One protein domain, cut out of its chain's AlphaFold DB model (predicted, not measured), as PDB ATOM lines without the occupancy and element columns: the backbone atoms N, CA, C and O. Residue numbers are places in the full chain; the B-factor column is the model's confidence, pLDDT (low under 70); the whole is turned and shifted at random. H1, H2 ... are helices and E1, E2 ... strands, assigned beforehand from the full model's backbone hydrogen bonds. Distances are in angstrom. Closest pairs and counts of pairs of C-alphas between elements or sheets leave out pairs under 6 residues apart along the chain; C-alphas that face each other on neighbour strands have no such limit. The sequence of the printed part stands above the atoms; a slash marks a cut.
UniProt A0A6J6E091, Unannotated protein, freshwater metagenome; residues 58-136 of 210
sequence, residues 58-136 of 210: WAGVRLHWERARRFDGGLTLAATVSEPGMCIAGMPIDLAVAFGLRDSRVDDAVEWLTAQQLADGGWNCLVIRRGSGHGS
ATOM      1  N   TRP A  58     173.901 182.191 103.612       90.31
ATOM      2  CA  TRP A  58     173.288 181.218 102.707       90.31
ATOM      3  C   TRP A  58     173.611 181.555 101.257       90.31
ATOM      4  O   TRP A  58     173.543 182.712 100.833       90.31
ATOM      5  N   ALA A  59     173.859 180.522 100.449       85.19
ATOM      6  CA  ALA A  59     174.197 180.676  99.032       85.19
ATOM      7  C   ALA A  59     173.167 181.509  98.241       85.19
ATOM      8  O   ALA A  59     173.532 182.203  97.296       85.19
ATOM      9  N   GLY A  60     171.887 181.477  98.627       83.69
ATOM     10  CA  GLY A  60     170.836 182.278  97.993       83.69
ATOM     11  C   GLY A  60     171.007 183.777  98.212       83.69
ATOM     12  O   GLY A  60     170.855 184.554  97.272       83.69
ATOM     13  N   VAL A  61     171.384 184.180  99.426       83.00
ATOM     14  CA  VAL A  61     171.641 185.584  99.779       83.00
ATOM     15  C   VAL A  61     172.834 186.097  98.984       83.00
ATOM     16  O   VAL A  61     172.741 187.134  98.332       83.00
ATOM     17  N   ARG A  62     173.904 185.299  98.919       85.00
ATOM     18  CA  ARG A  62     175.086 185.586  98.101       85.00
ATOM     19  C   ARG A  62     174.740 185.715  96.616       85.00
ATOM     20  O   ARG A  62     175.117 186.693  95.984       85.00
ATOM     21  N   LEU A  63     173.943 184.792  96.077       85.50
ATOM     22  CA  LEU A  63     173.508 184.818  94.679       85.50
ATOM     23  C   LEU A  63     172.712 186.085  94.336       85.50
ATOM     24  O   LEU A  63     172.926 186.681  93.280       85.50
ATOM     25  N   HIS A  64     171.783 186.486  95.207       82.88
ATOM     26  CA  HIS A  64     171.038 187.731  95.039       82.88
ATOM     27  C   HIS A  64     171.965 188.950  95.129       82.88
ATOM     28  O   HIS A  64     171.858 189.853  94.298       82.88
ATOM     29  N   TRP A  65     172.904 188.948  96.076       88.94
ATOM     30  CA  TRP A  65     173.864 190.030  96.298       88.94
ATOM     31  C   TRP A  65     174.850 190.227  95.138       88.94
ATOM     32  O   TRP A  65     175.148 191.355  94.741       88.94
ATOM     33  N   GLU A  66     175.340 189.130  94.562       88.62
ATOM     34  CA  GLU A  66     176.258 189.126  93.419       88.62
ATOM     35  C   GLU A  66     175.578 189.569  92.124       88.62
ATOM     36  O   GLU A  66     176.205 190.205  91.279       88.62
ATOM     37  N   ARG A  67     174.292 189.240  91.956       88.44
ATOM     38  CA  ARG A  67     173.520 189.581  90.752       88.44
ATOM     39  C   ARG A  67     172.928 190.987  90.773       88.44
ATOM     40  O   ARG A  67     172.378 191.415  89.759       88.44
ATOM     41  N   ALA A  68     173.006 191.692  91.898       87.31
ATOM     42  CA  ALA A  68     172.506 193.052  91.992       87.31
ATOM     43  C   ALA A  68     173.310 194.000  91.091       87.31
ATOM     44  O   ALA A  68     174.542 193.988  91.075       87.31
ATOM     45  N   ARG A  69     172.604 194.862  90.354       88.38
ATOM     46  CA  ARG A  69     173.227 195.976  89.631       88.38
ATOM     47  C   ARG A  69     173.579 197.067  90.636       88.38
ATOM     48  O   ARG A  69     172.748 197.389  91.484       88.38
ATOM     49  N   ARG A  70     174.788 197.622  90.525       87.88
ATOM     50  CA  ARG A  70     175.360 198.578  91.484       87.88
ATOM     51  C   ARG A  70     175.507 199.974  90.887       87.88
ATOM     52  O   ARG A  70     175.758 200.101  89.691       87.88
ATOM     53  N   PHE A  71     175.348 200.981  91.741       84.75
ATOM     54  CA  PHE A  71     175.363 202.407  91.419       84.75
ATOM     55  C   PHE A  71     176.014 203.171  92.577       84.75
ATOM     56  O   PHE A  71     175.308 203.565  93.499       84.75
ATOM     57  N   ASP A  72     177.343 203.308  92.566       82.44
ATOM     58  CA  ASP A  72     178.117 204.059  93.574       82.44
ATOM     59  C   ASP A  72     177.638 203.828  95.025       82.44
ATOM     60  O   ASP A  72     177.282 204.756  95.743       82.44
ATOM     61  N   GLY A  73     177.556 202.551  95.425       76.38
ATOM     62  CA  GLY A  73     177.060 202.101  96.736       76.38
ATOM     63  C   GLY A  73     175.589 201.655  96.740       76.38
ATOM     64  O   GLY A  73     175.238 200.682  97.405       76.38
ATOM     65  N   GLY A  74     174.731 202.252  95.914       82.69
ATOM     66  CA  GLY A  74     173.341 201.826  95.737       82.69
ATOM     67  C   GLY A  74     173.203 200.530  94.939       82.69
ATOM     68  O   GLY A  74     174.074 200.169  94.140       82.69
ATOM     69  N   LEU A  75     172.082 199.817  95.113       88.06
ATOM     70  CA  LEU A  75     171.818 198.592  94.355       88.06
ATOM     71  C   LEU A  75     170.346 198.327  94.024       88.06
ATOM     72  O   LEU A  75     169.428 198.785  94.700       88.06
ATOM     73  N   THR A  76     170.126 197.548  92.965       84.38
ATOM     74  CA  THR A  76     168.804 197.040  92.575       84.38
ATOM     75  C   THR A  76     168.911 195.679  91.894       84.38
ATOM     76  O   THR A  76     169.875 195.386  91.183       84.38
ATOM     77  N   LEU A  77     167.887 194.846  92.079       82.00
ATOM     78  CA  LEU A  77     167.734 193.571  91.370       82.00
ATOM     79  C   LEU A  77     166.988 193.731  90.031       82.00
ATOM     80  O   LEU A  77     166.966 192.808  89.220       82.00
ATOM     81  N   ALA A  78     166.373 194.892  89.784       81.31
ATOM     82  CA  ALA A  78     165.608 195.143  88.569       81.31
ATOM     83  C   ALA A  78     166.524 195.568  87.413       81.31
ATOM     84  O   ALA A  78     167.120 196.647  87.427       81.31
ATOM     85  N   ALA A  79     166.587 194.743  86.367       77.44
ATOM     86  CA  ALA A  79     167.427 195.005  85.198       77.44
ATOM     87  C   ALA A  79     167.047 196.295  84.449       77.44
ATOM     88  O   ALA A  79     167.918 196.936  83.870       77.44
ATOM     89  N   THR A  80     165.776 196.700  84.493       80.50
ATOM     90  CA  THR A  80     165.218 197.844  83.751       80.50
ATOM     91  C   THR A  80     165.370 199.192  84.456       80.50
ATOM     92  O   THR A  80     164.956 200.212  83.911       80.50
ATOM     93  N   VAL A  81     165.938 199.221  85.663       77.81
ATOM     94  CA  VAL A  81     166.064 200.442  86.467       77.81
ATOM     95  C   VAL A  81     167.427 201.099  86.231       77.81
ATOM     96  O   VAL A  81     168.461 200.431  86.259       77.81
ATOM     97  N   SER A  82     167.428 202.408  85.977       77.25
ATOM     98  CA  SER A  82     168.634 203.218  85.747       77.25
ATOM     99  C   SER A  82     169.180 203.891  87.008       77.25
ATOM    100  O   SER A  82     170.330 204.304  86.994       77.25
ATOM    101  N   GLU A  83     168.385 203.986  88.076       79.56
ATOM    102  CA  GLU A  83     168.781 204.571  89.363       79.56
ATOM    103  C   GLU A  83     168.059 203.848  90.519       79.56
ATOM    104  O   GLU A  83     166.838 203.650  90.446       79.56
ATOM    105  N   PRO A  84     168.769 203.390  91.566       78.25
ATOM    106  CA  PRO A  84     168.176 202.564  92.612       78.25
ATOM    107  C   PRO A  84     167.306 203.389  93.569       78.25
ATOM    108  O   PRO A  84     167.749 204.353  94.181       78.25
ATOM    109  N   GLY A  85     166.054 202.967  93.766       78.56
ATOM    110  CA  GLY A  85     165.204 203.529  94.818       78.56
ATOM    111  C   GLY A  85     165.556 202.953  96.191       78.56
ATOM    112  O   GLY A  85     165.612 201.734  96.331       78.56
ATOM    113  N   MET A  86     165.704 203.805  97.210       76.94
ATOM    114  CA  MET A  86     166.061 203.428  98.595       76.94
ATOM    115  C   MET A  86     165.215 202.280  99.170       76.94
ATOM    116  O   MET A  86     165.741 201.350  99.764       76.94
ATOM    117  N   CYS A  87     163.901 202.304  98.939       70.25
ATOM    118  CA  CYS A  87     162.947 201.277  99.365       70.25
ATOM    119  C   CYS A  87     163.214 199.902  98.730       70.25
ATOM    120  O   CYS A  87     162.989 198.880  99.368       70.25
ATOM    121  N   ILE A  88     163.697 199.864  97.485       73.62
ATOM    122  CA  ILE A  88     164.036 198.621  96.780       73.62
ATOM    123  C   ILE A  88     165.472 198.196  97.081       73.62
ATOM    124  O   ILE A  88     165.732 197.002  97.137       73.62
ATOM    125  N   ALA A  89     166.386 199.146  97.296       79.69
ATOM    126  CA  ALA A  89     167.759 198.881  97.716       79.69
ATOM    127  C   ALA A  89     167.823 198.338  99.153       79.69
ATOM    128  O   ALA A  89     168.607 197.438  99.435       79.69
ATOM    129  N   GLY A  90     166.955 198.824 100.045       76.75
ATOM    130  CA  GLY A  90     166.889 198.387 101.438       76.75
ATOM    131  C   GLY A  90     166.513 196.914 101.601       76.75
ATOM    132  O   GLY A  90     167.038 196.262 102.487       76.75
ATOM    133  N   MET A  91     165.678 196.350 100.722       82.06
ATOM    134  CA  MET A  91     165.252 194.942 100.807       82.06
ATOM    135  C   MET A  91     166.412 193.925 100.700       82.06
ATOM    136  O   MET A  91     166.535 193.070 101.574       82.06
ATOM    137  N   PRO A  92     167.274 193.958  99.663       77.62
ATOM    138  CA  PRO A  92     168.434 193.075  99.586       77.62
ATOM    139  C   PRO A  92     169.518 193.404 100.625       77.62
ATOM    140  O   PRO A  92     170.241 192.488 101.004       77.62
ATOM    141  N   ILE A  93     169.636 194.657 101.092       79.00
ATOM    142  CA  ILE A  93     170.546 195.026 102.196       79.00
ATOM    143  C   ILE A  93     170.078 194.382 103.503       79.00
ATOM    144  O   ILE A  93     170.864 193.713 104.164       79.00
ATOM    145  N   ASP A  94     168.794 194.519 103.832       78.88
ATOM    146  CA  ASP A  94     168.173 193.885 104.995       78.88
ATOM    147  C   ASP A  94     168.363 192.366 104.952       78.88
ATOM    148  O   ASP A  94     168.825 191.769 105.920       78.88
ATOM    149  N   LEU A  95     168.142 191.744 103.788       78.50
ATOM    150  CA  LEU A  95     168.405 190.319 103.603       78.50
ATOM    151  C   LEU A  95     169.886 189.963 103.824       78.50
ATOM    152  O   LEU A  95     170.176 188.972 104.487       78.50
ATOM    153  N   ALA A  96     170.826 190.740 103.281       82.00
ATOM    154  CA  ALA A  96     172.256 190.492 103.453       82.00
ATOM    155  C   ALA A  96     172.682 190.587 104.927       82.00
ATOM    156  O   ALA A  96     173.371 189.694 105.422       82.00
ATOM    157  N   VAL A  97     172.223 191.618 105.636       78.81
ATOM    158  CA  VAL A  97     172.525 191.838 107.057       78.81
ATOM    159  C   VAL A  97     171.866 190.769 107.929       78.81
ATOM    160  O   VAL A  97     172.543 190.129 108.733       78.81
ATOM    161  N   ALA A  98     170.565 190.525 107.750       80.44
ATOM    162  CA  ALA A  98     169.804 189.578 108.564       80.44
ATOM    163  C   ALA A  98     170.317 188.137 108.437       80.44
ATOM    164  O   ALA A  98     170.228 187.365 109.390       80.44
ATOM    165  N   PHE A  99     170.874 187.781 107.278       82.06
ATOM    166  CA  PHE A  99     171.443 186.461 107.016       82.06
ATOM    167  C   PHE A  99     172.976 186.433 107.122       82.06
ATOM    168  O   PHE A  99     173.589 185.462 106.695       82.06
ATOM    169  N   GLY A 100     173.603 187.460 107.703       84.56
ATOM    170  CA  GLY A 100     175.016 187.425 108.089       84.56
ATOM    171  C   GLY A 100     176.012 187.404 106.927       84.56
ATOM    172  O   GLY A 100     177.119 186.889 107.089       84.56
ATOM    173  N   LEU A 101     175.651 187.942 105.759       88.56
ATOM    174  CA  LEU A 101     176.560 188.009 104.617       88.56
ATOM    175  C   LEU A 101     177.764 188.910 104.940       88.56
ATOM    176  O   LEU A 101     177.625 190.122 105.089       88.56
ATOM    177  N   ARG A 102     178.961 188.315 105.001       86.88
ATOM    178  CA  ARG A 102     180.225 189.029 105.242       86.88
ATOM    179  C   ARG A 102     180.865 189.446 103.922       86.88
ATOM    180  O   ARG A 102     181.592 188.672 103.303       86.88
ATOM    181  N   ASP A 103     180.581 190.664 103.489       86.88
ATOM    182  CA  ASP A 103     181.102 191.246 102.255       86.88
ATOM    183  C   ASP A 103     181.229 192.760 102.445       86.88
ATOM    184  O   ASP A 103     180.258 193.397 102.843       86.88
ATOM    185  N   SER A 104     182.395 193.345 102.155       87.44
ATOM    186  CA  SER A 104     182.642 194.779 102.395       87.44
ATOM    187  C   SER A 104     181.673 195.689 101.638       87.44
ATOM    188  O   SER A 104     181.398 196.804 102.059       87.44
ATOM    189  N   ARG A 105     181.087 195.200 100.539       89.81
ATOM    190  CA  ARG A 105     180.099 195.956  99.764       89.81
ATOM    191  C   ARG A 105     178.767 196.103 100.497       89.81
ATOM    192  O   ARG A 105     177.918 196.859 100.027       89.81
ATOM    193  N   VAL A 106     178.521 195.315 101.550       83.81
ATOM    194  CA  VAL A 106     177.360 195.486 102.440       83.81
ATOM    195  C   VAL A 106     177.525 196.781 103.215       83.81
ATOM    196  O   VAL A 106     176.583 197.568 103.241       83.81
ATOM    197  N   ASP A 107     178.721 197.039 103.741       81.00
ATOM    198  CA  ASP A 107     179.036 198.279 104.448       81.00
ATOM    199  C   ASP A 107     178.876 199.483 103.509       81.00
ATOM    200  O   ASP A 107     178.114 200.393 103.824       81.00
ATOM    201  N   ASP A 108     179.434 199.416 102.291       85.50
ATOM    202  CA  ASP A 108     179.260 200.462 101.267       85.50
ATOM    203  C   ASP A 108     177.775 200.742 100.954       85.50
ATOM    204  O   ASP A 108     177.363 201.882 100.736       85.50
ATOM    205  N   ALA A 109     176.944 199.694 100.912       81.12
ATOM    206  CA  ALA A 109     175.521 199.813 100.610       81.12
ATOM    207  C   ALA A 109     174.711 200.378 101.785       81.12
ATOM    208  O   ALA A 109     173.760 201.135 101.573       81.12
ATOM    209  N   VAL A 110     175.087 200.029 103.017       77.44
ATOM    210  CA  VAL A 110     174.516 200.599 104.244       77.44
ATOM    211  C   VAL A 110     174.901 202.072 104.369       77.44
ATOM    212  O   VAL A 110     174.030 202.902 104.640       77.44
ATOM    213  N   GLU A 111     176.162 202.418 104.117       82.44
ATOM    214  CA  GLU A 111     176.637 203.802 104.083       82.44
ATOM    215  C   GLU A 111     175.909 204.610 103.009       82.44
ATOM    216  O   GLU A 111     175.383 205.686 103.303       82.44
ATOM    217  N   TRP A 112     175.779 204.068 101.794       87.31
ATOM    218  CA  TRP A 112     175.015 204.710 100.727       87.31
ATOM    219  C   TRP A 112     173.564 204.952 101.133       87.31
ATOM    220  O   TRP A 112     173.072 206.070 100.972       87.31
ATOM    221  N   LEU A 113     172.882 203.934 101.676       75.88
ATOM    222  CA  LEU A 113     171.491 204.054 102.111       75.88
ATOM    223  C   LEU A 113     171.369 205.113 103.207       75.88
ATOM    224  O   LEU A 113     170.480 205.954 103.129       75.88
ATOM    225  N   THR A 114     172.289 205.131 104.169       78.06
ATOM    226  CA  THR A 114     172.330 206.131 105.246       78.06
ATOM    227  C   THR A 114     172.534 207.542 104.705       78.06
ATOM    228  O   THR A 114     171.848 208.466 105.133       78.06
ATOM    229  N   ALA A 115     173.392 207.715 103.699       80.12
ATOM    230  CA  ALA A 115     173.606 209.001 103.041       80.12
ATOM    231  C   ALA A 115     172.364 209.531 102.295       80.12
ATOM    232  O   ALA A 115     172.287 210.726 102.026       80.12
ATOM    233  N   GLN A 116     171.378 208.676 101.984       74.12
ATOM    234  CA  GLN A 116     170.105 209.097 101.380       74.12
ATOM    235  C   GLN A 116     169.067 209.596 102.402       74.12
ATOM    236  O   GLN A 116     167.935 209.907 102.020       74.12
ATOM    237  N   GLN A 117     169.403 209.625 103.695       71.25
ATOM    238  CA  GLN A 117     168.494 210.093 104.736       71.25
ATOM    239  C   GLN A 117     168.185 211.585 104.546       71.25
ATOM    240  O   GLN A 117     169.076 212.412 104.355       71.25
ATOM    241  N   LEU A 118     166.902 211.935 104.595       68.81
ATOM    242  CA  LEU A 118     166.432 213.312 104.485       68.81
ATOM    243  C   LEU A 118     166.650 214.075 105.796       68.81
ATOM    244  O   LEU A 118     166.869 213.487 106.854       68.81
ATOM    245  N   ALA A 119     166.550 215.406 105.738       69.75
ATOM    246  CA  ALA A 119     166.759 216.278 106.898       69.75
ATOM    247  C   ALA A 119     165.785 216.004 108.062       69.75
ATOM    248  O   ALA A 119     166.083 216.340 109.205       69.75
ATOM    249  N   ASP A 120     164.635 215.384 107.780       65.00
ATOM    250  CA  ASP A 120     163.657 214.946 108.780       65.00
ATOM    251  C   ASP A 120     163.964 213.561 109.382       65.00
ATOM    252  O   ASP A 120     163.188 213.049 110.189       65.00
ATOM    253  N   GLY A 121     165.089 212.947 109.004       60.09
ATOM    254  CA  GLY A 121     165.524 211.636 109.478       60.09
ATOM    255  C   GLY A 121     164.863 210.451 108.765       60.09
ATOM    256  O   GLY A 121     165.126 209.305 109.132       60.09
ATOM    257  N   GLY A 122     164.014 210.681 107.762       61.66
ATOM    258  CA  GLY A 122     163.352 209.620 107.005       61.66
ATOM    259  C   GLY A 122     163.986 209.319 105.644       61.66
ATOM    260  O   GLY A 122     164.883 210.009 105.172       61.66
ATOM    261  N   TRP A 123     163.456 208.295 104.970       61.84
ATOM    262  CA  TRP A 123     163.787 207.945 103.583       61.84
ATOM    263  C   TRP A 123     162.527 207.978 102.715       61.84
ATOM    264  O   TRP A 123     161.432 207.637 103.179       61.84
ATOM    265  N   ASN A 124     162.655 208.378 101.446       69.44
ATOM    266  CA  ASN A 124     161.523 208.412 100.517       69.44
ATOM    267  C   ASN A 124     161.935 208.152  99.057       69.44
ATOM    268  O   ASN A 124     162.657 208.928  98.440       69.44
ATOM    269  N   CYS A 125     161.380 207.102  98.449       67.69
ATOM    270  CA  CYS A 125     161.602 206.767  97.036       67.69
ATOM    271  C   CYS A 125     161.078 207.818  96.032       67.69
ATOM    272  O   CYS A 125     161.458 207.787  94.859       67.69
ATOM    273  N   LEU A 126     160.220 208.750  96.460       61.06
ATOM    274  CA  LEU A 126     159.744 209.873  95.645       61.06
ATOM    275  C   LEU A 126     160.759 211.013  95.520       61.06
ATOM    276  O   LEU A 126     160.546 211.876  94.671       61.06
ATOM    277  N   VAL A 127     161.854 211.015  96.290       58.19
ATOM    278  CA  VAL A 127     162.978 211.949  96.084       58.19
ATOM    279  C   VAL A 127     163.464 211.833  94.638       58.19
ATOM    280  O   VAL A 127     163.425 212.800  93.886       58.19
ATOM    281  N   ILE A 128     163.772 210.609  94.208       58.72
ATOM    282  CA  ILE A 128     164.305 210.315  92.871       58.72
ATOM    283  C   ILE A 128     163.222 210.445  91.786       58.72
ATOM    284  O   ILE A 128     163.488 210.866  90.667       58.72
ATOM    285  N   ARG A 129     161.962 210.103  92.097       61.38
ATOM    286  CA  ARG A 129     160.882 210.095  91.090       61.38
ATOM    287  C   ARG A 129     160.189 211.441  90.886       61.38
ATOM    288  O   ARG A 129     159.575 211.633  89.838       61.38
ATOM    289  N   ARG A 130     160.166 212.309  91.903       63.94
ATOM    290  CA  ARG A 130     159.350 213.539  91.935       63.94
ATOM    291  C   ARG A 130     159.970 214.699  92.735       63.94
ATOM    292  O   ARG A 130     159.301 215.714  92.882       63.94
ATOM    293  N   GLY A 131     161.192 214.573  93.262       65.81
ATOM    294  CA  GLY A 131     161.863 215.643  94.015       65.81
ATOM    295  C   GLY A 131     161.284 215.918  95.410       65.81
ATOM    296  O   GLY A 131     161.375 217.039  95.898       65.81
ATOM    297  N   SER A 132     160.638 214.933  96.044       60.41
ATOM    298  CA  SER A 132     160.043 215.100  97.384       60.41
ATOM    299  C   SER A 132     161.107 215.291  98.474       60.41
ATOM    300  O   SER A 132     162.065 214.531  98.499       60.41
ATOM    301  N   GLY A 133     160.916 216.237  99.405       56.41
ATOM    302  CA  GLY A 133     161.850 216.531 100.510       56.41
ATOM    303  C   GLY A 133     161.506 215.931 101.884       56.41
ATOM    304  O   GLY A 133     162.198 216.238 102.846       56.41
ATOM    305  N   HIS A 134     160.456 215.105 101.989       53.38
ATOM    306  CA  HIS A 134     159.982 214.526 103.261       53.38
ATOM    307  C   HIS A 134     160.039 212.987 103.264       53.38
ATOM    308  O   HIS A 134     159.726 212.359 102.245       53.38
ATOM    309  N   GLY A 135     160.382 212.382 104.403       45.97
ATOM    310  CA  GLY A 135     160.408 210.941 104.665       45.97
ATOM    311  C   GLY A 135     159.022 210.282 104.673       45.97
ATOM    312  O   GLY A 135     158.007 210.905 104.977       45.97
ATOM    313  N   SER A 136     158.946 208.992 104.328       56.88
ATOM    314  CA  SER A 136     157.674 208.284 104.077       56.88
ATOM    315  C   SER A 136     157.195 207.383 105.233       56.88
ATOM    316  O   SER A 136     156.763 206.253 105.003       56.88
TER     317      SER A 136
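AT A GLANCE: This is residues 58 to 136 of the 210 residues of the protein "Unannotated protein" of freshwater metagenome (UniProt A0A6J6E091). Two helices, H2 and H3, form a helical hairpin, with a small two-stranded hairpin, E1 and E2, set over it through E2. H1 packs on H2 at one end of the domain, and a tail with the short H4 makes the opposite end. The printed part has 79 residues, in the order H1, E1, E2, H2, H3, H4; it is mostly helix, with an antiparallel sheet, E1 - E2. It is compact, with a radius of gyration of the C-alphas of 12.6 A and spans of 38 by 26 by 19 A.

HOW THE PARTS SIT: Start at H1, residues 59 to 67, which touches H2, residues 86 to 98, with residues 92 to 96 of H2 alone; the closest C-alphas, of Val 61 and Ala 96, are 6.2 A apart. They run opposite ways at a shallow tilt of 34 degrees, only just short of steep. Next comes the hairpin of E1, residues 69 to 71, and E2, residues 74 to 76, antiparallel at 154 degrees; look for N 69 and O 76 within hydrogen-bond range at 2.9 A. The closest C-alphas of E2 and H2, of Leu 75 and Ala 89, are 5.3 A apart. H3, residues 104 to 115, touches H2, opposite ways at a steep tilt of 40 degrees, closest at the C-alphas of Met 86 and Leu 113, 6.5 A apart. The closest C-alphas of E2 and H3, of Gly 74 and Ala 109, are 5.7 A apart. H4, residues 126 to 130, is apart from H3. Every O i to N i+4 pair is within hydrogen-bond range in H1, H3 and H4; in H2, 7 of 9 are.

IN THESE COORDINATES: Find C-alpha 59 at (174.197, 180.676, 99.032), where H1 begins its 12.2 A. H2 runs 17.5 A from Met 86, and H3 16.9 A from C-alpha 104 at (182.642, 194.779, 102.395). H4 ends at C-alpha 130, (159.350, 213.539, 91.935).

THE WHOLE: The farthest C-alphas, of Ala 59 and Gly 133, are 38.0 A apart. The printed part has no cut and no long link. Look at residues 118 to 136 for pLDDT under 70; the mean of the printed part is 77.0.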